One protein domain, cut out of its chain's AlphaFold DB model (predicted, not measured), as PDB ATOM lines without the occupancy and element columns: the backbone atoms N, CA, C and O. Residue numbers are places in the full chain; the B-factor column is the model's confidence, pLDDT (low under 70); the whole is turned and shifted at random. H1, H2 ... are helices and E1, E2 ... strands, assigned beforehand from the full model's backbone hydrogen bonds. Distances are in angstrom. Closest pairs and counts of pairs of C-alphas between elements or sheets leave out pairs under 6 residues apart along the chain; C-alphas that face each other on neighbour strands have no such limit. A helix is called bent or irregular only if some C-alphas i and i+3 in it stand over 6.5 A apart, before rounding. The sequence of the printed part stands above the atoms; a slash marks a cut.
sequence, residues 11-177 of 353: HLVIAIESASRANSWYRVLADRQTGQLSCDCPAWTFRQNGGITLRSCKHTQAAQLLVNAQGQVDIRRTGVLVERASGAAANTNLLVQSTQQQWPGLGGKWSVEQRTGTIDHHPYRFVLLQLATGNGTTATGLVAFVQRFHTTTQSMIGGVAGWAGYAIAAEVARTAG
ATOM      1  N   HIS A  11     108.397 141.688  86.454       82.31
ATOM      2  CA  HIS A  11     109.003 141.723  87.781       82.31
ATOM      3  C   HIS A  11     110.495 141.427  87.711       82.31
ATOM      4  O   HIS A  11     110.955 140.672  86.851       82.31
ATOM      5  N   LEU A  12     111.255 142.069  88.597       87.38
ATOM      6  CA  LEU A  12     112.688 141.849  88.719       87.38
ATOM      7  C   LEU A  12     112.914 140.507  89.418       87.38
ATOM      8  O   LEU A  12     112.568 140.357  90.584       87.38
ATOM      9  N   VAL A  13     113.491 139.547  88.697       90.44
ATOM     10  CA  VAL A  13     113.839 138.227  89.237       90.44
ATOM     11  C   VAL A  13     115.158 138.307  89.990       90.44
ATOM     12  O   VAL A  13     115.265 137.847  91.122       90.44
ATOM     13  N   ILE A  14     116.170 138.883  89.342       93.00
ATOM     14  CA  ILE A  14     117.510 139.043  89.899       93.00
ATOM     15  C   ILE A  14     118.230 140.216  89.231       93.00
ATOM     16  O   ILE A  14     118.117 140.418  88.018       93.00
ATOM     17  N   ALA A  15     118.992 140.976  90.015       94.06
ATOM     18  CA  ALA A  15     120.023 141.876  89.506       94.06
ATOM     19  C   ALA A  15     121.389 141.181  89.586       94.06
ATOM     20  O   ALA A  15     121.775 140.690  90.644       94.06
ATOM     21  N   ILE A  16     122.112 141.109  88.469       93.81
ATOM     22  CA  ILE A  16     123.404 140.423  88.372       93.81
ATOM     23  C   ILE A  16     124.473 141.449  88.019       93.81
ATOM     24  O   ILE A  16     124.360 142.142  87.007       93.81
ATOM     25  N   GLU A  17     125.501 141.546  88.850       90.12
ATOM     26  CA  GLU A  17     126.660 142.391  88.589       90.12
ATOM     27  C   GLU A  17     127.484 141.840  87.415       90.12
ATOM     28  O   GLU A  17     127.663 140.633  87.265       90.12
ATOM     29  N   SER A  18     128.002 142.725  86.566       83.81
ATOM     30  CA  SER A  18     128.864 142.344  85.458       83.81
ATOM     31  C   SER A  18     130.153 141.726  85.975       83.81
ATOM     32  O   SER A  18     130.904 142.360  86.716       83.81
ATOM     33  N   ALA A  19     130.474 140.533  85.469       79.06
ATOM     34  CA  ALA A  19     131.758 139.896  85.715       79.06
ATOM     35  C   ALA A  19     132.927 140.849  85.426       79.06
ATOM     36  O   ALA A  19     133.879 140.851  86.191       79.06
ATOM     37  N   SER A  20     132.862 141.680  84.378       73.00
ATOM     38  CA  SER A  20     133.969 142.546  83.946       73.00
ATOM     39  C   SER A  20     134.061 143.889  84.677       73.00
ATOM     40  O   SER A  20     135.143 144.470  84.703       73.00
ATOM     41  N   ARG A  21     132.976 144.386  85.285       74.06
ATOM     42  CA  ARG A  21     132.929 145.746  85.842       74.06
ATOM     43  C   ARG A  21     132.083 145.820  87.110       74.06
ATOM     44  O   ARG A  21     130.879 145.573  87.064       74.06
ATOM     45  N   ALA A  22     132.714 146.245  88.203       74.56
ATOM     46  CA  ALA A  22     132.040 146.480  89.473       74.56
ATOM     47  C   ALA A  22     130.912 147.517  89.329       74.56
ATOM     48  O   ALA A  22     131.023 148.467  88.544       74.56
ATOM     49  N   ASN A  23     129.833 147.337  90.087       75.00
ATOM     50  CA  ASN A  23     128.648 148.200  90.114       75.00
ATOM     51  C   ASN A  23     127.952 148.391  88.753       75.00
ATOM     52  O   ASN A  23     127.181 149.333  88.573       75.00
ATOM     53  N   SER A  24     128.210 147.517  87.778       78.69
ATOM     54  CA  SER A  24     127.502 147.510  86.496       78.69
ATOM     55  C   SER A  24     126.495 146.376  86.481       78.69
ATOM     56  O   SER A  24     126.878 145.215  86.540       78.69
ATOM     57  N   TRP A  25     125.208 146.701  86.404       82.00
ATOM     58  CA  TRP A  25     124.145 145.743  86.704       82.00
ATOM     59  C   TRP A  25     123.355 145.333  85.469       82.00
ATOM     60  O   TRP A  25     122.881 146.180  84.711       82.00
ATOM     61  N   TYR A  26     123.141 144.031  85.311       84.62
ATOM     62  CA  TYR A  26     122.166 143.471  84.386       84.62
ATOM     63  C   TYR A  26     120.926 143.050  85.161       84.62
ATOM     64  O   TYR A  26     121.012 142.295  86.129       84.62
ATOM     65  N   ARG A  27     119.752 143.487  84.711       88.12
ATOM     66  CA  ARG A  27     118.494 142.987  85.263       88.12
ATOM     67  C   ARG A  27     118.085 141.736  84.509       88.12
ATOM     68  O   ARG A  27     118.214 141.680  83.284       88.12
ATOM     69  N   VAL A  28     117.566 140.758  85.238       88.06
ATOM     70  CA  VAL A  28     116.776 139.669  84.672       88.06
ATOM     71  C   VAL A  28     115.332 139.873  85.100       88.06
ATOM     72  O   VAL A  28     115.034 139.924  86.293       88.06
ATOM     73  N   LEU A  29     114.447 140.034  84.124       86.00
ATOM     74  CA  LEU A  29     113.034 140.321  84.334       86.00
ATOM     75  C   LEU A  29     112.188 139.157  83.836       86.00
ATOM     76  O   LEU A  29     112.458 138.630  82.756       86.00
ATOM     77  N   ALA A  30     111.143 138.818  84.577       84.31
ATOM     78  CA  ALA A  30     110.131 137.863  84.158       84.31
ATOM     79  C   ALA A  30     108.845 138.603  83.796       84.31
ATOM     80  O   ALA A  30     108.345 139.434  84.561       84.31
ATOM     81  N   ASP A  31     108.327 138.298  82.613       81.25
ATOM     82  CA  ASP A  31     106.987 138.694  82.204       81.25
ATOM     83  C   ASP A  31     105.960 138.039  83.138       81.25
ATOM     84  O   ASP A  31     106.010 136.831  83.369       81.25
ATOM     85  N   ARG A  32     105.050 138.820  83.724       78.00
ATOM     86  CA  ARG A  32     104.102 138.277  84.710       78.00
ATOM     87  C   ARG A  32     103.000 137.416  84.096       78.00
ATOM     88  O   ARG A  32     102.422 136.614  84.820       78.00
ATOM     89  N   GLN A  33     102.687 137.588  82.811       78.94
ATOM     90  CA  GLN A  33     101.629 136.822  82.144       78.94
ATOM     91  C   GLN A  33     102.159 135.486  81.633       78.94
ATOM     92  O   GLN A  33     101.502 134.458  81.762       78.94
ATOM     93  N   THR A  34     103.354 135.507  81.051       78.75
ATOM     94  CA  THR A  34     103.935 134.351  80.356       78.75
ATOM     95  C   THR A  34     105.022 133.645  81.163       78.75
ATOM     96  O   THR A  34     105.435 132.548  80.798       78.75
ATOM     97  N   GLY A  35     105.543 134.273  82.223       78.38
ATOM     98  CA  GLY A  35     106.725 133.799  82.950       78.38
ATOM     99  C   GLY A  35     108.022 133.912  82.142       78.38
ATOM    100  O   GLY A  35     109.085 133.496  82.607       78.38
ATOM    101  N   GLN A  36     107.964 134.464  80.927       80.56
ATOM    102  CA  GLN A  36     109.108 134.495  80.035       80.56
ATOM    103  C   GLN A  36     110.206 135.405  80.589       80.56
ATOM    104  O   GLN A  36     109.986 136.583  80.883       80.56
ATOM    105  N   LEU A  37     111.415 134.855  80.694       81.50
ATOM    106  CA  LEU A  37     112.570 135.603  81.166       81.50
ATOM    107  C   LEU A  37     113.150 136.509  80.091       81.50
ATOM    108  O   LEU A  37     113.102 136.247  78.889       81.50
ATOM    109  N   SER A  38     113.784 137.567  80.568       80.38
ATOM    110  CA  SER A  38     114.507 138.521  79.759       80.38
ATOM    111  C   SER A  38     115.681 139.120  80.507       80.38
ATOM    112  O   SER A  38     115.652 139.180  81.728       80.38
ATOM    113  N   CYS A  39     116.714 139.567  79.794       77.50
ATOM    114  CA  CYS A  39     117.883 140.200  80.398       77.50
ATOM    115  C   CYS A  39     118.255 141.501  79.676       77.50
ATOM    116  O   CYS A  39     117.918 141.679  78.505       77.50
ATOM    117  N   ASP A  40     118.964 142.394  80.359       73.31
ATOM    118  CA  ASP A  40     119.501 143.621  79.755       73.31
ATOM    119  C   ASP A  40     120.921 143.456  79.190       73.31
ATOM    120  O   ASP A  40     121.440 144.364  78.545       73.31
ATOM    121  N   CYS A  41     121.574 142.306  79.394       66.06
ATOM    122  CA  CYS A  41     122.962 142.136  78.969       66.06
ATOM    123  C   CYS A  41     123.137 142.236  77.438       66.06
ATOM    124  O   CYS A  41     122.212 141.905  76.684       66.06
ATOM    125  N   PRO A  42     124.334 142.626  76.953       64.38
ATOM    126  CA  PRO A  42     124.636 142.715  75.522       64.38
ATOM    127  C   PRO A  42     124.238 141.463  74.735       64.38
ATOM    128  O   PRO A  42     123.502 141.550  73.754       64.38
ATOM    129  N   ALA A  43     124.637 140.281  75.215       64.06
ATOM    130  CA  ALA A  43     124.350 139.009  74.553       64.06
ATOM    131  C   ALA A  43     122.843 138.747  74.375       64.06
ATOM    132  O   ALA A  43     122.434 138.164  73.375       64.06
ATOM    133  N   TRP A  44     122.009 139.197  75.317       65.50
ATOM    134  CA  TRP A  44     120.556 139.092  75.200       65.50
ATOM    135  C   TRP A  44     119.980 140.155  74.263       65.50
ATOM    136  O   TRP A  44     119.113 139.869  73.433       65.50
ATOM    137  N   THR A  45     120.451 141.393  74.393       61.62
ATOM    138  CA  THR A  45     119.898 142.526  73.652       61.62
ATOM    139  C   THR A  45     120.266 142.496  72.172       61.62
ATOM    140  O   THR A  45     119.439 142.891  71.354       61.62
ATOM    141  N   PHE A  46     121.446 141.994  71.800       55.69
ATOM    142  CA  PHE A  46     121.898 141.937  70.405       55.69
ATOM    143  C   PHE A  46     121.438 140.677  69.648       55.69
ATOM    144  O   PHE A  46     121.319 140.716  68.427       55.69
ATOM    145  N   ARG A  47     121.071 139.580  70.332       57.94
ATOM    146  CA  ARG A  47     120.546 138.349  69.697       57.94
ATOM    147  C   ARG A  47     119.062 138.460  69.321       57.94
ATOM    148  O   ARG A  47     118.225 137.708  69.815       57.94
ATOM    149  N   GLN A  48     118.711 139.423  68.465       50.38
ATOM    150  CA  GLN A  48     117.306 139.691  68.125       50.38
ATOM    151  C   GLN A  48     116.737 138.853  66.977       50.38
ATOM    152  O   GLN A  48     115.519 138.702  66.900       50.38
ATOM    153  N   ASN A  49     117.598 138.277  66.139       45.59
ATOM    154  CA  ASN A  49     117.184 137.592  64.908       45.59
ATOM    155  C   ASN A  49     116.702 136.147  65.135       45.59
ATOM    156  O   ASN A  49     116.153 135.537  64.228       45.59
ATOM    157  N   GLY A  50     116.861 135.608  66.350       43.69
ATOM    158  CA  GLY A  50     116.152 134.410  66.799       43.69
ATOM    159  C   GLY A  50     114.840 134.822  67.464       43.69
ATOM    160  O   GLY A  50     114.839 135.733  68.304       43.69
ATOM    161  N   GLY A  51     113.726 134.187  67.086       45.47
ATOM    162  CA  GLY A  51     112.402 134.442  67.660       45.47
ATOM    163  C   GLY A  51     112.427 134.554  69.190       45.47
ATOM    164  O   GLY A  51     113.265 133.951  69.864       45.47
ATOM    165  N   ILE A  52     111.521 135.364  69.749       50.44
ATOM    166  CA  ILE A  52     111.468 135.704  71.185       50.44
ATOM    167  C   ILE A  52     111.505 134.448  72.077       50.44
ATOM    168  O   ILE A  52     112.102 134.485  73.148       50.44
ATOM    169  N   THR A  53     110.959 133.326  71.608       50.75
ATOM    170  CA  THR A  53     110.865 132.032  72.301       50.75
ATOM    171  C   THR A  53     112.185 131.260  72.459       50.75
ATOM    172  O   THR A  53     112.225 130.331  73.256       50.75
ATOM    173  N   LEU A  54     113.272 131.635  71.769       53.88
ATOM    174  CA  LEU A  54     114.556 130.900  71.774       53.88
ATOM    175  C   LEU A  54     115.729 131.681  72.389       53.88
ATOM    176  O   LEU A  54     116.876 131.226  72.365       53.88
ATOM    177  N   ARG A  55     115.486 132.877  72.931       64.81
ATOM    178  CA  ARG A  55     116.566 133.705  73.477       64.81
ATOM    179  C   ARG A  55     116.996 133.183  74.844       64.81
ATOM    180  O   ARG A  55     116.184 133.035  75.752       64.81
ATOM    181  N   SER A  56     118.293 132.934  74.991       72.06
ATOM    182  CA  SER A  56     118.935 132.622  76.264       72.06
ATOM    183  C   SER A  56     120.280 133.340  76.364       72.06
ATOM    184  O   SER A  56     120.971 133.563  75.367       72.06
ATOM    185  N   CYS A  57     120.645 133.738  77.576       77.50
ATOM    186  CA  CYS A  57     122.004 134.118  77.936       77.50
ATOM    187  C   CYS A  57     122.366 133.459  79.270       77.50
ATOM    188  O   CYS A  57     121.486 132.973  79.984       77.50
ATOM    189  N   LYS A  58     123.648 133.491  79.645       83.06
ATOM    190  CA  LYS A  58     124.113 132.948  80.932       83.06
ATOM    191  C   LYS A  58     123.319 133.457  82.142       83.06
ATOM    192  O   LYS A  58     123.064 132.708  83.076       83.06
ATOM    193  N   HIS A  59     122.866 134.710  82.101       84.88
ATOM    194  CA  HIS A  59     122.084 135.324  83.174       84.88
ATOM    195  C   HIS A  59     120.652 134.780  83.247       84.88
ATOM    196  O   HIS A  59     120.169 134.490  84.337       84.88
ATOM    197  N   THR A  60     119.969 134.606  82.109       85.94
ATOM    198  CA  THR A  60     118.624 134.009  82.110       85.94
ATOM    199  C   THR A  60     118.665 132.519  82.416       85.94
ATOM    200  O   THR A  60     117.749 132.024  83.052       85.94
ATOM    201  N   GLN A  61     119.726 131.812  82.015       85.31
ATOM    202  CA  GLN A  61     119.946 130.413  82.399       85.31
ATOM    203  C   GLN A  61     120.165 130.284  83.912       85.31
ATOM    204  O   GLN A  61     119.513 129.471  84.558       85.31
ATOM    205  N   ALA A  62     121.003 131.144  84.502       87.19
ATOM    206  CA  ALA A  62     121.166 131.199  85.953       87.19
ATOM    207  C   ALA A  62     119.835 131.504  86.662       87.19
ATOM    208  O   ALA A  62     119.480 130.839  87.630       87.19
ATOM    209  N   ALA A  63     119.057 132.459  86.146       88.19
ATOM    210  CA  ALA A  63     117.749 132.795  86.699       88.19
ATOM    211  C   ALA A  63     116.717 131.659  86.563       88.19
ATOM    212  O   ALA A  63     115.934 131.457  87.483       88.19
ATOM    213  N   GLN A  64     116.731 130.872  85.481       86.38
ATOM    214  CA  GLN A  64     115.861 129.692  85.332       86.38
ATOM    215  C   GLN A  64     116.113 128.645  86.417       86.38
ATOM    216  O   GLN A  64     115.177 128.004  86.883       86.38
ATOM    217  N   LEU A  65     117.366 128.480  86.845       83.44
ATOM    218  CA  LEU A  65     117.701 127.576  87.946       83.44
ATOM    219  C   LEU A  65     117.224 128.109  89.300       83.44
ATOM    220  O   LEU A  65     116.986 127.325  90.213       83.44
ATOM    221  N   LEU A  66     117.092 129.429  89.414       81.94
ATOM    222  CA  LEU A  66     116.742 130.156  90.629       81.94
ATOM    223  C   LEU A  66     115.245 130.404  90.793       81.94
ATOM    224  O   LEU A  66     114.840 130.875  91.847       81.94
ATOM    225  N   VAL A  67     114.430 130.133  89.779       77.62
ATOM    226  CA  VAL A  67     112.989 130.388  89.797       77.62
ATOM    227  C   VAL A  67     112.251 129.065  89.635       77.62
ATOM    228  O   VAL A  67     112.566 128.271  88.750       77.62
ATOM    229  N   ASN A  68     111.282 128.792  90.508       69.81
ATOM    230  CA  ASN A  68     110.432 127.610  90.378       69.81
ATOM    231  C   ASN A  68     109.330 127.819  89.320       69.81
ATOM    232  O   ASN A  68     109.149 128.912  88.786       69.81
ATOM    233  N   ALA A  69     108.560 126.769  89.019       59.97
ATOM    234  CA  ALA A  69     107.476 126.834  88.031       59.97
ATOM    235  C   ALA A  69     106.381 127.865  88.386       59.97
ATOM    236  O   ALA A  69     105.628 128.290  87.516       59.97
ATOM    237  N   GLN A  70     106.306 128.279  89.652       60.03
ATOM    238  CA  GLN A  70     105.377 129.278  90.177       60.03
ATOM    239  C   GLN A  70     105.966 130.702  90.173       60.03
ATOM    240  O   GLN A  70     105.357 131.616  90.724       60.03
ATOM    241  N   GLY A  71     107.151 130.911  89.587       63.94
ATOM    242  CA  GLY A  71     107.799 132.223  89.531       63.94
ATOM    243  C   GLY A  71     108.459 132.658  90.844       63.94
ATOM    244  O   GLY A  71     108.952 133.779  90.939       63.94
ATOM    245  N   GLN A  72     108.491 131.796  91.864       69.88
ATOM    246  CA  GLN A  72     109.118 132.106  93.144       69.88
ATOM    247  C   GLN A  72     110.617 131.834  93.088       69.88
ATOM    248  O   GLN A  72     111.068 130.819  92.553       69.88
ATOM    249  N   VAL A  73     111.383 132.736  93.692       80.00
ATOM    250  CA  VAL A  73     112.837 132.632  93.769       80.00
ATOM    251  C   VAL A  73     113.239 131.599  94.829       80.00
ATOM    252  O   VAL A  73     112.978 131.790  96.016       80.00
ATOM    253  N   ASP A  74     113.916 130.533  94.403       81.50
ATOM    254  CA  ASP A  74     114.552 129.523  95.247       81.50
ATOM    255  C   ASP A  74     116.078 129.552  95.071       81.50
ATOM    256  O   ASP A  74     116.673 128.863  94.237       81.50
ATOM    257  N   ILE A  75     116.732 130.341  95.926       83.38
ATOM    258  CA  ILE A  75     118.194 130.448  95.982       83.38
ATOM    259  C   ILE A  75     118.867 129.132  96.419       83.38
ATOM    260  O   ILE A  75     120.073 128.972  96.231       83.38
ATOM    261  N   ARG A  76     118.135 128.142  96.957       81.56
ATOM    262  CA  ARG A  76     118.735 126.895  97.474       81.56
ATOM    263  C   ARG A  76     119.375 126.035  96.396       81.56
ATOM    264  O   ARG A  76     120.240 125.214  96.695       81.56
ATOM    265  N   ARG A  77     118.981 126.266  95.147       78.00
ATOM    266  CA  ARG A  77     119.572 125.649  93.959       78.00
ATOM    267  C   ARG A  77     120.930 126.249  93.582       78.00
ATOM    268  O   ARG A  77     121.576 125.740  92.673       78.00
ATOM    269  N   THR A  78     121.391 127.289  94.284       76.19
ATOM    270  CA  THR A  78     122.707 127.904  94.060       76.19
ATOM    271  C   THR A  78     123.694 127.613  95.179       76.19
ATOM    272  O   THR A  78     123.444 127.935  96.335       76.19
ATOM    273  N   GLY A  79     124.816 127.000  94.794       83.06
ATOM    274  CA  GLY A  79     125.992 126.648  95.597       83.06
ATOM    275  C   GLY A  79     125.827 126.544  97.120       83.06
ATOM    276  O   GLY A  79     124.953 125.825  97.604       83.06
ATOM    277  N   VAL A  80     126.740 127.158  97.876       90.75
ATOM    278  CA  VAL A  80     126.966 126.868  99.303       90.75
ATOM    279  C   VAL A  80     126.374 127.961 100.187       90.75
ATOM    280  O   VAL A  80     126.538 129.147  99.910       90.75
ATOM    281  N   LEU A  81     125.695 127.561 101.267       93.75
ATOM    282  CA  LEU A  81     125.151 128.482 102.266       93.75
ATOM    283  C   LEU A  81     126.273 129.212 103.011       93.75
ATOM    284  O   LEU A  81     127.166 128.574 103.559       93.75
ATOM    285  N   VAL A  82     126.188 130.542 103.048       92.00
ATOM    286  CA  VAL A  82     127.095 131.417 103.805       92.00
ATOM    287  C   VAL A  82     126.420 131.899 105.079       92.00
ATOM    288  O   VAL A  82     126.985 131.800 106.160       92.00
ATOM    289  N   GLU A  83     125.201 132.421 104.951       93.19
ATOM    290  CA  GLU A  83     124.459 133.007 106.063       93.19
ATOM    291  C   GLU A  83     122.958 132.832 105.829       93.19
ATOM    292  O   GLU A  83     122.484 132.923 104.694       93.19
ATOM    293  N   ARG A  84     122.194 132.611 106.900       95.31
ATOM    294  CA  ARG A  84     120.734 132.705 106.886       95.31
ATOM    295  C   ARG A  84     120.253 133.299 108.204       95.31
ATOM    296  O   ARG A  84     120.624 132.807 109.265       95.31
ATOM    297  N   ALA A  85     119.378 134.293 108.130       94.56
ATOM    298  CA  ALA A  85     118.709 134.866 109.292       94.56
ATOM    299  C   ALA A  85     117.231 135.151 108.987       94.56
ATOM    300  O   ALA A  85     116.858 135.446 107.852       94.56
ATOM    301  N   SER A  86     116.376 135.066 110.007       93.88
ATOM    302  CA  SER A  86     114.932 135.319 109.899       93.88
ATOM    303  C   SER A  86     114.381 135.973 111.162       93.88
ATOM    304  O   SER A  86     114.888 135.732 112.258       93.88
ATOM    305  N   GLY A  87     113.310 136.758 111.028       90.19
ATOM    306  CA  GLY A  87     112.640 137.390 112.165       90.19
ATOM    307  C   GLY A  87     113.550 138.396 112.872       90.19
ATOM    308  O   GLY A  87     114.180 139.224 112.217       90.19
ATOM    309  N   ALA A  88     113.645 138.319 114.202       87.94
ATOM    310  CA  ALA A  88     114.453 139.253 114.992       87.94
ATOM    311  C   ALA A  88     115.935 139.272 114.568       87.94
ATOM    312  O   ALA A  88     116.514 140.347 114.445       87.94
ATOM    313  N   ALA A  89     116.518 138.109 114.255       89.75
ATOM    314  CA  ALA A  89     117.908 138.009 113.805       89.75
ATOM    315  C   ALA A  89     118.137 138.640 112.419       89.75
ATOM    316  O   ALA A  89     119.212 139.172 112.147       89.75
ATOM    317  N   ALA A  90     117.133 138.615 111.536       92.88
ATOM    318  CA  ALA A  90     117.224 139.311 110.252       92.88
ATOM    319  C   ALA A  90     117.196 140.832 110.442       92.88
ATOM    320  O   ALA A  90     117.926 141.538 109.760       92.88
ATOM    321  N   ASN A  91     116.422 141.341 111.405       89.94
ATOM    322  CA  ASN A  91     116.344 142.779 111.683       89.94
ATOM    323  C   ASN A  91     117.655 143.368 112.240       89.94
ATOM    324  O   ASN A  91     117.857 144.578 112.182       89.94
ATOM    325  N   THR A  92     118.553 142.533 112.770       92.44
ATOM    326  CA  THR A  92     119.906 142.941 113.183       92.44
ATOM    327  C   THR A  92     120.953 142.779 112.079       92.44
ATOM    328  O   THR A  92     122.098 143.177 112.266       92.44
ATOM    329  N   ASN A  93     120.602 142.189 110.930       95.44
ATOM    330  CA  ASN A  93     121.530 142.026 109.813       95.44
ATOM    331  C   ASN A  93     121.717 143.360 109.069       95.44
ATOM    332  O   ASN A  93     120.745 144.014 108.686       95.44
ATOM    333  N   LEU A  94     122.975 143.737 108.811       95.06
ATOM    334  CA  LEU A  94     123.338 145.014 108.183       95.06
ATOM    335  C   LEU A  94     122.684 145.237 106.811       95.06
ATOM    336  O   LEU A  94     122.330 146.368 106.480       95.06
ATOM    337  N   LEU A  95     122.501 144.181 106.012       95.44
ATOM    338  CA  LEU A  95     121.876 144.277 104.691       95.44
ATOM    339  C   LEU A  95     120.382 144.603 104.809       95.44
ATOM    340  O   LEU A  95     119.870 145.428 104.054       95.44
ATOM    341  N   VAL A  96     119.695 143.998 105.783       95.31
ATOM    342  CA  VAL A  96     118.279 144.272 106.069       95.31
ATOM    343  C   VAL A  96     118.114 145.681 106.632       95.31
ATOM    344  O   VAL A  96     117.301 146.441 106.114       95.31
ATOM    345  N   GLN A  97     118.926 146.067 107.622       94.38
ATOM    346  CA  GLN A  97     118.876 147.405 108.224       94.38
ATOM    347  C   GLN A  97     119.106 148.509 107.190       94.38
ATOM    348  O   GLN A  97     118.334 149.463 107.117       94.38
ATOM    349  N   SER A  98     120.121 148.356 106.339       91.50
ATOM    350  CA  SER A  98     120.413 149.336 105.287       91.50
ATOM    351  C   SER A  98     119.292 149.409 104.247       91.50
ATOM    352  O   SER A  98     118.951 150.490 103.771       91.50
ATOM    353  N   THR A  99     118.667 148.270 103.928       91.12
ATOM    354  CA  THR A  99     117.502 148.229 103.031       91.12
ATOM    355  C   THR A  99     116.310 148.969 103.637       91.12
ATOM    356  O   THR A  99     115.671 149.757 102.946       91.12
ATOM    357  N   GLN A 100     116.034 148.777 104.930       89.56
ATOM    358  CA  GLN A 100     114.969 149.487 105.650       89.56
ATOM    359  C   GLN A 100     115.233 150.997 105.747       89.56
ATOM    360  O   GLN A 100     114.296 151.784 105.651       89.56
ATOM    361  N   GLN A 101     116.495 151.409 105.913       87.44
ATOM    362  CA  GLN A 101     116.883 152.823 105.929       87.44
ATOM    363  C   GLN A 101     116.677 153.494 104.566       87.44
ATOM    364  O   GLN A 101     116.169 154.610 104.508       87.44
ATOM    365  N   GLN A 102     117.051 152.822 103.472       84.94
ATOM    366  CA  GLN A 102     116.865 153.353 102.120       84.94
ATOM    367  C   GLN A 102     115.391 153.350 101.684       84.94
ATOM    368  O   GLN A 102     114.971 154.236 100.941       84.94
ATOM    369  N   TRP A 103     114.609 152.373 102.150       82.38
ATOM    370  CA  TRP A 103     113.194 152.202 101.814       82.38
ATOM    371  C   TRP A 103     112.323 152.269 103.077       82.38
ATOM    372  O   TRP A 103     111.815 151.238 103.543       82.38
ATOM    373  N   PRO A 104     112.137 153.472 103.653       77.62
ATOM    374  CA  PRO A 104     111.340 153.636 104.859       77.62
ATOM    375  C   PRO A 104     109.886 153.218 104.603       77.62
ATOM    376  O   PRO A 104     109.306 153.520 103.562       77.62
ATOM    377  N   GLY A 105     109.289 152.514 105.565       79.19
ATOM    378  CA  GLY A 105     107.895 152.055 105.494       79.19
ATOM    379  C   GLY A 105     107.701 150.598 105.063       79.19
ATOM    380  O   GLY A 105     106.581 150.095 105.139       79.19
ATOM    381  N   LEU A 106     108.765 149.876 104.683       81.44
ATOM    382  CA  LEU A 106     108.699 148.428 104.442       81.44
ATOM    383  C   LEU A 106     108.569 147.637 105.759       81.44
ATOM    384  O   LEU A 106     109.549 147.158 106.334       81.44
ATOM    385  N   GLY A 107     107.331 147.505 106.238       81.75
ATOM    386  CA  GLY A 107     106.978 146.756 107.445       81.75
ATOM    387  C   GLY A 107     106.674 145.279 107.179       81.75
ATOM    388  O   GLY A 107     105.971 144.933 106.230       81.75
ATOM    389  N   GLY A 108     107.171 144.392 108.045       89.25
ATOM    390  CA  GLY A 108     106.882 142.957 107.985       89.25
ATOM    391  C   GLY A 108     107.963 142.094 108.631       89.25
ATOM    392  O   GLY A 108     108.845 142.590 109.336       89.25
ATOM    393  N   LYS A 109     107.883 140.780 108.403       94.38
ATOM    394  CA  LYS A 109     108.893 139.822 108.866       94.38
ATOM    395  C   LYS A 109     109.947 139.635 107.782       94.38
ATOM    396  O   LYS A 109     109.647 139.112 106.711       94.38
ATOM    397  N   TRP A 110     111.173 140.044 108.089       95.38
ATOM    398  CA  TRP A 110     112.308 139.935 107.183       95.38
ATOM    399  C   TRP A 110     113.014 138.582 107.300       95.38
ATOM    400  O   TRP A 110     113.110 137.991 108.384       95.38
ATOM    401  N   SER A 111     113.552 138.114 106.180       96.44
ATOM    402  CA  SER A 111     114.574 137.074 106.121       96.44
ATOM    403  C   SER A 111     115.665 137.459 105.127       96.44
ATOM    404  O   SER A 111     115.433 138.188 104.160       96.44
ATOM    405  N   VAL A 112     116.871 136.968 105.391       96.50
ATOM    406  CA  VAL A 112     118.035 137.103 104.517       96.50
ATOM    407  C   VAL A 112     118.711 135.747 104.374       96.50
ATOM    408  O   VAL A 112     118.870 135.012 105.350       96.50
ATOM    409  N   GLU A 113     119.110 135.413 103.154       95.81
ATOM    410  CA  GLU A 113     119.927 134.243 102.850       95.81
ATOM    411  C   GLU A 113     121.048 134.632 101.888       95.81
ATOM    412  O   GLU A 113     120.803 135.213 100.829       95.81
ATOM    413  N   GLN A 114     122.281 134.297 102.258       95.25
ATOM    414  CA  GLN A 114     123.470 134.493 101.444       95.25
ATOM    415  C   GLN A 114     124.050 133.148 101.026       95.25
ATOM    416  O   GLN A 114     124.248 132.257 101.858       95.25
ATOM    417  N   ARG A 115     124.369 133.010  99.741       95.00
ATOM    418  CA  ARG A 115     124.982 131.810  99.161       95.00
ATOM    419  C   ARG A 115     126.128 132.169  98.231       95.00
ATOM    420  O   ARG A 115     126.114 133.222  97.604       95.00
ATOM    421  N   THR A 116     127.120 131.300  98.108       94.12
ATOM    422  CA  THR A 116     128.126 131.386  97.041       94.12
ATOM    423  C   THR A 116     127.777 130.426  95.918       94.12
ATOM    424  O   THR A 116     127.209 129.370  96.158       94.12
ATOM    425  N   GLY A 117     128.113 130.770  94.682       92.31
ATOM    426  CA  GLY A 117     127.921 129.899  93.524       92.31
ATOM    427  C   GLY A 117     128.643 130.458  92.309       92.31
ATOM    428  O   GLY A 117     129.454 131.373  92.444       92.31
ATOM    429  N   THR A 118     128.353 129.933  91.122       92.12
ATOM    430  CA  THR A 118     128.967 130.411  89.881       92.12
ATOM    431  C   THR A 118     127.927 130.788  88.834       92.12
ATOM    432  O   THR A 118     126.846 130.204  88.768       92.12
ATOM    433  N   ILE A 119     128.260 131.778  88.006       88.69
ATOM    434  CA  ILE A 119     127.552 132.093  86.762       88.69
ATOM    435  C   ILE A 119     128.621 132.140  85.681       88.69
ATOM    436  O   ILE A 119     129.497 133.003  85.739       88.69
ATOM    437  N   ASP A 120     128.556 131.220  84.713       85.88
ATOM    438  CA  ASP A 120     129.539 131.129  83.622       85.88
ATOM    439  C   ASP A 120     130.981 131.067  84.154       85.88
ATOM    440  O   ASP A 120     131.819 131.908  83.852       85.88
ATOM    441  N   HIS A 121     131.224 130.116  85.062       87.62
ATOM    442  CA  HIS A 121     132.509 129.870  85.737       87.62
ATOM    443  C   HIS A 121     133.045 130.999  86.635       87.62
ATOM    444  O   HIS A 121     133.997 130.781  87.382       87.62
ATOM    445  N   HIS A 122     132.421 132.176  86.654       90.38
ATOM    446  CA  HIS A 122     132.797 133.249  87.567       90.38
ATOM    447  C   HIS A 122     132.146 133.053  88.943       90.38
ATOM    448  O   HIS A 122     130.964 132.709  89.000       90.38
ATOM    449  N   PRO A 123     132.872 133.287  90.051       94.69
ATOM    450  CA  PRO A 123     132.336 133.140  91.398       94.69
ATOM    451  C   PRO A 123     131.463 134.338  91.796       94.69
ATOM    452  O   PRO A 123     131.901 135.491  91.757       94.69
ATOM    453  N   TYR A 124     130.241 134.047  92.241       95.19
ATOM    454  CA  TYR A 124     129.268 135.023  92.724       95.19
ATOM    455  C   TYR A 124     128.879 134.776  94.182       95.19
ATOM    456  O   TYR A 124     128.946 133.655  94.698       95.19
ATOM    457  N   ARG A 125     128.458 135.848  94.850       95.50
ATOM    458  CA  ARG A 125     127.720 135.820  96.107       95.50
ATOM    459  C   ARG A 125     126.291 136.276  95.829       95.50
ATOM    460  O   ARG A 125     126.064 137.387  95.361       95.50
ATOM    461  N   PHE A 126     125.345 135.391  96.085       95.75
ATOM    462  CA  PHE A 126     123.918 135.615  95.931       95.75
ATOM    463  C   PHE A 126     123.340 136.048  97.273       95.75
ATOM    464  O   PHE A 126     123.593 135.398  98.286       95.75
ATOM    465  N   VAL A 127     122.562 137.125  97.272       96.44
ATOM    466  CA  VAL A 127     121.874 137.655  98.451       96.44
ATOM    467  C   VAL A 127     120.384 137.707  98.153       96.44
ATOM    468  O   VAL A 127     119.947 138.495  97.314       96.44
ATOM    469  N   LEU A 128     119.615 136.871  98.846       95.75
ATOM    470  CA  LEU A 128     118.159 136.885  98.834       95.75
ATOM    471  C   LEU A 128     117.656 137.622 100.074       95.75
ATOM    472  O   LEU A 128     117.919 137.189 101.194       95.75
ATOM    473  N   LEU A 129     116.889 138.686  99.865       96.31
ATOM    474  CA  LEU A 129     116.030 139.274 100.885       96.31
ATOM    475  C   LEU A 129     114.584 138.858 100.638       96.31
ATOM    476  O   LEU A 129     114.127 138.818  99.491       96.31
ATOM    477  N   GLN A 130     113.854 138.577 101.712       95.56
ATOM    478  CA  GLN A 130     112.412 138.371 101.651       95.56
ATOM    479  C   GLN A 130     111.720 139.178 102.744       95.56
ATOM    480  O   GLN A 130     112.216 139.295 103.866       95.56
ATOM    481  N   LEU A 131     110.551 139.704 102.401       93.75
ATOM    482  CA  LEU A 131     109.666 140.421 103.298       93.75
ATOM    483  C   LEU A 131     108.293 139.758 103.258       93.75
ATOM    484  O   LEU A 131     107.574 139.872 102.267       93.75
ATOM    485  N   ALA A 132     107.926 139.080 104.343       93.06
ATOM    486  CA  ALA A 132     106.563 138.611 104.549       93.06
ATOM    487  C   ALA A 132     105.731 139.750 105.153       93.06
ATOM    488  O   ALA A 132     105.974 140.185 106.287       93.06
ATOM    489  N   THR A 133     104.766 140.247 104.388       86.06
ATOM    490  CA  THR A 133     103.865 141.329 104.787       86.06
ATOM    491  C   THR A 133     102.647 140.779 105.538       86.06
ATOM    492  O   THR A 133     102.278 139.611 105.410       86.06
ATOM    493  N   GLY A 134     102.000 141.617 106.356       78.00
ATOM    494  CA  GLY A 134     100.888 141.197 107.228       78.00
ATOM    495  C   GLY A 134      99.626 140.706 106.500       78.00
ATOM    496  O   GLY A 134      98.788 140.052 107.106       78.00
ATOM    497  N   ASN A 135      99.510 140.973 105.200       75.44
ATOM    498  CA  ASN A 135      98.438 140.515 104.309       75.44
ATOM    499  C   ASN A 135      98.717 139.133 103.670       75.44
ATOM    500  O   ASN A 135      98.002 138.734 102.755       75.44
ATOM    501  N   GLY A 136      99.758 138.416 104.108       76.88
ATOM    502  CA  GLY A 136     100.069 137.062 103.634       76.88
ATOM    503  C   GLY A 136     100.861 136.995 102.324       76.88
ATOM    504  O   GLY A 136     101.097 135.896 101.824       76.88
ATOM    505  N   THR A 137     101.301 138.129 101.771       82.94
ATOM    506  CA  THR A 137     102.199 138.145 100.607       82.94
ATOM    507  C   THR A 137     103.669 138.143 101.021       82.94
ATOM    508  O   THR A 137     104.045 138.716 102.042       82.94
ATOM    509  N   THR A 138     104.518 137.516 100.209       90.50
ATOM    510  CA  THR A 138     105.974 137.547 100.391       90.50
ATOM    511  C   THR A 138     106.602 138.241  99.197       90.50
ATOM    512  O   THR A 138     106.536 137.732  98.079       90.50
ATOM    513  N   ALA A 139     107.223 139.390  99.437       90.12
ATOM    514  CA  ALA A 139     108.015 140.099  98.446       90.12
ATOM    515  C   ALA A 139     109.475 139.638  98.524       90.12
ATOM    516  O   ALA A 139     110.010 139.442  99.616       90.12
ATOM    517  N   THR A 140     110.127 139.460  97.376       93.25
ATOM    518  CA  THR A 140     111.505 138.961  97.295       93.25
ATOM    519  C   THR A 140     112.391 139.904  96.493       93.25
ATOM    520  O   THR A 140     111.958 140.527  95.526       93.25
ATOM    521  N   GLY A 141     113.657 139.993  96.890       93.50
ATOM    522  CA  GLY A 141     114.694 140.700  96.151       93.50
ATOM    523  C   GLY A 141     115.965 139.866  96.119       93.50
ATOM    524  O   GLY A 141     116.484 139.498  97.170       93.50
ATOM    525  N   LEU A 142     116.457 139.552  94.920       95.44
ATOM    526  CA  LEU A 142     117.663 138.750  94.722       95.44
ATOM    527  C   LEU A 142     118.724 139.550  93.966       95.44
ATOM    528  O   LEU A 142     118.445 140.161  92.929       95.44
ATOM    529  N   VAL A 143     119.955 139.505  94.469       96.06
ATOM    530  CA  VAL A 143     121.113 140.169  93.861       96.06
ATOM    531  C   VAL A 143     122.291 139.202  93.812       96.06
ATOM    532  O   VAL A 143     122.532 138.478  94.777       96.06
ATOM    533  N   ALA A 144     123.027 139.182  92.703       96.31
ATOM    534  CA  ALA A 144     124.270 138.432  92.557       96.31
ATOM    535  C   ALA A 144     125.455 139.388  92.375       96.31
ATOM    536  O   ALA A 144     125.513 140.126  91.393       96.31
ATOM    537  N   PHE A 145     126.408 139.321  93.302       96.00
ATOM    538  CA  PHE A 145     127.650 140.093  93.312       96.00
ATOM    539  C   PHE A 145     128.815 139.241  92.850       96.00
ATOM    540  O   PHE A 145     128.929 138.083  93.251       96.00
ATOM    541  N   VAL A 146     129.724 139.813  92.075       93.06
ATOM    542  CA  VAL A 146     130.961 139.137  91.696       93.06
ATOM    543  C   VAL A 146     131.901 139.139  92.905       93.06
ATOM    544  O   VAL A 146     132.280 140.195  93.414       93.06
ATOM    545  N   GLN A 147     132.338 137.961  93.364       92.75
ATOM    546  CA  GLN A 147     133.076 137.848  94.635       92.75
ATOM    547  C   GLN A 147     134.374 138.664  94.671       92.75
ATOM    548  O   GLN A 147     134.724 139.204  95.718       92.75
ATOM    549  N   ARG A 148     135.075 138.791  93.535       90.38
ATOM    550  CA  ARG A 148     136.335 139.552  93.465       90.38
ATOM    551  C   ARG A 148     136.172 141.052  93.725       90.38
ATOM    552  O   ARG A 148     137.142 141.682  94.124       90.38
ATOM    553  N   PHE A 149     134.985 141.618  93.499       84.50
ATOM    554  CA  PHE A 149     134.708 143.031  93.785       84.50
ATOM    555  C   PHE A 149     134.179 143.235  95.209       84.50
ATOM    556  O   PHE A 149     134.353 144.308  95.781       84.50
ATOM    557  N   HIS A 150     133.586 142.192  95.799       88.94
ATOM    558  CA  HIS A 150     132.856 142.269  97.059       88.94
ATOM    559  C   HIS A 150     133.306 141.205  98.063       88.94
ATOM    560  O   HIS A 150     132.608 140.224  98.340       88.94
ATOM    561  N   THR A 151     134.486 141.405  98.647       84.06
ATOM    562  CA  THR A 151     135.048 140.477  99.641       84.06
ATOM    563  C   THR A 151     134.304 140.539 100.981       84.06
ATOM    564  O   THR A 151     134.136 139.512 101.641       84.06
ATOM    565  N   THR A 152     133.765 141.706 101.351       85.38
ATOM    566  CA  THR A 152     133.081 141.954 102.633       85.38
ATOM    567  C   THR A 152     131.583 142.218 102.464       85.38
ATOM    568  O   THR A 152     131.147 142.743 101.438       85.38
ATOM    569  N   THR A 153     130.786 141.929 103.499       87.94
ATOM    570  CA  THR A 153     129.352 142.281 103.542       87.94
ATOM    571  C   THR A 153     129.120 143.783 103.379       87.94
ATOM    572  O   THR A 153     128.209 144.180 102.658       87.94
ATOM    573  N   GLN A 154     129.993 144.613 103.959       87.25
ATOM    574  CA  GLN A 154     129.911 146.074 103.872       87.25
ATOM    575  C   GLN A 154     129.894 146.572 102.422       87.25
ATOM    576  O   GLN A 154     129.103 147.441 102.069       87.25
ATOM    577  N   SER A 155     130.731 145.983 101.562       87.06
ATOM    578  CA  SER A 155     130.826 146.380 100.153       87.06
ATOM    579  C   SER A 155     129.552 146.095  99.345       87.06
ATOM    580  O   SER A 155     129.361 146.692  98.291       87.06
ATOM    581  N   MET A 156     128.678 145.199  99.818       92.06
ATOM    582  CA  MET A 156     127.444 144.813  99.123       92.06
ATOM    583  C   MET A 156     126.234 145.657  99.531       92.06
ATOM    584  O   MET A 156     125.222 145.628  98.834       92.06
ATOM    585  N   ILE A 157     126.321 146.407 100.637       89.94
ATOM    586  CA  ILE A 157     125.186 147.119 101.245       89.94
ATOM    587  C   ILE A 157     124.436 147.978 100.224       89.94
ATOM    588  O   ILE A 157     123.229 147.809 100.068       89.94
ATOM    589  N   GLY A 158     125.143 148.845  99.492       86.56
ATOM    590  CA  GLY A 158     124.515 149.750  98.523       86.56
ATOM    591  C   GLY A 158     123.832 149.010  97.370       86.56
ATOM    592  O   GLY A 158     122.735 149.377  96.957       86.56
ATOM    593  N   GLY A 159     124.439 147.920  96.887       85.31
ATOM    594  CA  GLY A 159     123.853 147.093  95.831       85.31
ATOM    595  C   GLY A 159     122.614 146.329  96.303       85.31
ATOM    596  O   GLY A 159     121.627 146.266  95.576       85.31
ATOM    597  N   VAL A 160     122.633 145.785  97.528       93.94
ATOM    598  CA  VAL A 160     121.493 145.053  98.102       93.94
ATOM    599  C   VAL A 160     120.340 146.010  98.395       93.94
ATOM    600  O   VAL A 160     119.229 145.780  97.919       93.94
ATOM    601  N   ALA A 161     120.602 147.100  99.117       87.75
ATOM    602  CA  ALA A 161     119.582 148.084  99.464       87.75
ATOM    603  C   ALA A 161     118.991 148.753  98.209       87.75
ATOM    604  O   ALA A 161     117.777 148.934  98.120       87.75
ATOM    605  N   GLY A 162     119.813 149.004  97.184       88.00
ATOM    606  CA  GLY A 162     119.353 149.469  95.881       88.00
ATOM    607  C   GLY A 162     118.478 148.443  95.155       88.00
ATOM    608  O   GLY A 162     117.320 148.723  94.867       88.00
ATOM    609  N   TRP A 163     119.008 147.255  94.848       91.12
ATOM    610  CA  TRP A 163     118.341 146.293  93.961       91.12
ATOM    611  C   TRP A 163     117.319 145.390  94.646       91.12
ATOM    612  O   TRP A 163     116.187 145.288  94.165       91.12
ATOM    613  N   ALA A 164     117.688 144.731  95.749       92.00
ATOM    614  CA  ALA A 164     116.746 143.891  96.488       92.00
ATOM    615  C   ALA A 164     115.667 144.750  97.152       92.00
ATOM    616  O   ALA A 164     114.490 144.398  97.094       92.00
ATOM    617  N   GLY A 165     116.056 145.903  97.710       88.25
ATOM    618  CA  GLY A 165     115.118 146.875  98.269       88.25
ATOM    619  C   GLY A 165     114.112 147.378  97.238       88.25
ATOM    620  O   GLY A 165     112.910 147.304  97.485       88.25
ATOM    621  N   TYR A 166     114.571 147.775  96.045       87.06
ATOM    622  CA  TYR A 166     113.678 148.175  94.955       87.06
ATOM    623  C   TYR A 166     112.715 147.051  94.541       87.06
ATOM    624  O   TYR A 166     111.526 147.307  94.362       87.06
ATOM    625  N   ALA A 167     113.196 145.808  94.396       88.31
ATOM    626  CA  ALA A 167     112.348 144.672  94.025       88.31
ATOM    627  C   ALA A 167     111.219 144.449  95.044       88.31
ATOM    628  O   ALA A 167     110.053 144.315  94.667       88.31
ATOM    629  N   ILE A 168     111.565 144.484  96.334       88.31
ATOM    630  CA  ILE A 168     110.615 144.329  97.437       88.31
ATOM    631  C   ILE A 168     109.628 145.497  97.464       88.31
ATOM    632  O   ILE A 168     108.420 145.272  97.502       88.31
ATOM    633  N   ALA A 169     110.116 146.737  97.389       86.12
ATOM    634  CA  ALA A 169     109.273 147.928  97.398       86.12
ATOM    635  C   ALA A 169     108.296 147.954  96.215       86.12
ATOM    636  O   ALA A 169     107.118 148.262  96.397       86.12
ATOM    637  N   ALA A 170     108.752 147.573  95.019       81.88
ATOM    638  CA  ALA A 170     107.905 147.484  93.836       81.88
ATOM    639  C   ALA A 170     106.798 146.429  93.998       81.88
ATOM    640  O   ALA A 170     105.650 146.696  93.640       81.88
ATOM    641  N   GLU A 171     107.106 145.259  94.565       82.56
ATOM    642  CA  GLU A 171     106.111 144.202  94.794       82.56
ATOM    643  C   GLU A 171     105.093 144.578  95.881       82.56
ATOM    644  O   GLU A 171     103.893 144.343  95.710       82.56
ATOM    645  N   VAL A 172     105.549 145.209  96.969       84.00
ATOM    646  CA  VAL A 172     104.678 145.707  98.044       84.00
ATOM    647  C   VAL A 172     103.747 146.802  97.523       84.00
ATOM    648  O   VAL A 172     102.533 146.695  97.695       84.00
ATOM    649  N   ALA A 173     104.284 147.813  96.828       80.56
ATOM    650  CA  ALA A 173     103.493 148.899  96.248       80.56
ATOM    651  C   ALA A 173     102.426 148.363  95.286       80.56
ATOM    652  O   ALA A 173     101.257 148.737  95.379       80.56
ATOM    653  N   ARG A 174     102.808 147.422  94.415       78.56
ATOM    654  CA  ARG A 174     101.896 146.777  93.466       78.56
ATOM    655  C   ARG A 174     100.786 146.001  94.171       78.56
ATOM    656  O   ARG A 174      99.626 146.122  93.791       78.56
ATOM    657  N   THR A 175     101.124 145.200  95.181       80.25
ATOM    658  CA  THR A 175     100.141 144.410  95.946       80.25
ATOM    659  C   THR A 175      99.152 145.311  96.684       80.25
ATOM    660  O   THR A 175      97.979 144.975  96.798       80.25
ATOM    661  N   ALA A 176      99.608 146.480  97.128       79.38
ATOM    662  CA  ALA A 176      98.772 147.504  97.737       79.38
ATOM    663  C   ALA A 176      97.997 148.372  96.718       79.38
ATOM    664  O   ALA A 176      97.283 149.283  97.126       79.38
ATOM    665  N   GLY A 177      98.108 148.100  95.412       73.94
ATOM    666  CA  GLY A 177      97.363 148.800  94.359       73.94
ATOM    667  C   GLY A 177      97.967 150.133  93.906       73.94
ATOM    668  O   GLY A 177      97.311 150.875  93.178       73.94
TER     669      GLY A 177
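This is residues 11 to 177 of the 353 residues of an uncharacterized protein of Ktedonobacteraceae bacterium (UniProt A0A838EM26). What shape is seen first? A twisted sheet of seven strands has the long helix H5 packed on one face and curls round the short helix H2 on the other. H4 crosses H5 on its face, while H3 and the loop after H1 lie at opposite ends of the longest axis. What is it made of? The printed part has 167 residues, class mixed, with named elements in the order E1 E2 E3 H1 H2 E4 H3 H4 E5 E6 E7 H5; the mixed sheet runs E3 E2 E1 E7 E6 E5 E4. How compact is it? It is compact, with a radius of gyration of the C-alphas of 15.4 A and spans of 49 by 38 by 25 A.

Where are the strands? E1 is residues 11 to 18, 20.0 A long from C-alpha 11 at (109.003, 141.723, 87.781); E2 is 21 to 31, 27.1 A; E3 is 37 to 39; E4 is 80 to 86, 18.1 A. E5 is 109 to 119, 29.9 A; E6 is 122 to 132, 31.7 A; E7 is 138 to 146, 26.5 A. E2 bends by 55 degrees at residue 24, E5 by 64 degrees at residue 116. Where are the helices? H1 is residues 42 to 46, H2 58 to 66, H3 88 to 91 and H4 94 to 102. H5, 153 to 175, runs 30.3 A to C-alpha 175 at (100.141, 144.410, 95.946); it is irregular, with C-alphas 155 and 158 7.3 A apart, and has a kink of 44 degrees near residue 160.

How do the strands pair? E1 E2 E3 and E5 E6 E7 are meanders, each strand the antiparallel neighbour of the one before; N 16 and O 26, 2.8 A, and N 127 and O 143, 2.8 A, are within hydrogen-bond range. E1 and E7 are parallel, with N 17 and O 144 at 2.9 A; E5 and E4 are antiparallel, with N 82 and O 114 at 2.8 A. Which helices are on the sheet? H5 and H2 on opposite faces make three layers; the closest C-alphas are Gly 141 of E7 and Ala 164 of H5, 3.8 A, and Leu 37 of E3 and Thr 60 of H2, 6.3 A. H3 is on the same face as H5, over none of the strands, and H4 only grazes the sheet with residues 95 to 99. H1 is only just not on it, with 4 pairs of C-alphas within 10 A, and is near H2. How do H4 and H5 meet? They touch at a steep tilt of 53 degrees, the same way, the closest C-alphas being Thr 99 and Ala 161, 4.1 A. Are the helix backbones complete? Every O i to N i+4 pair is within hydrogen-bond range in H1, H2 and H4, but 15 of 19 in H5; H3 is too short for one.

How large is it? The C-alphas farthest apart, Asn 49 and Ala 88, are 50.2 A apart. Is it continuous? The printed part has no cut; the links H1 to H2 and H2 to E4 are long. Where is confidence low? Residues 41 to 55 and 68 to 72 are under 70; the mean pLDDT of the printed part is 83.7.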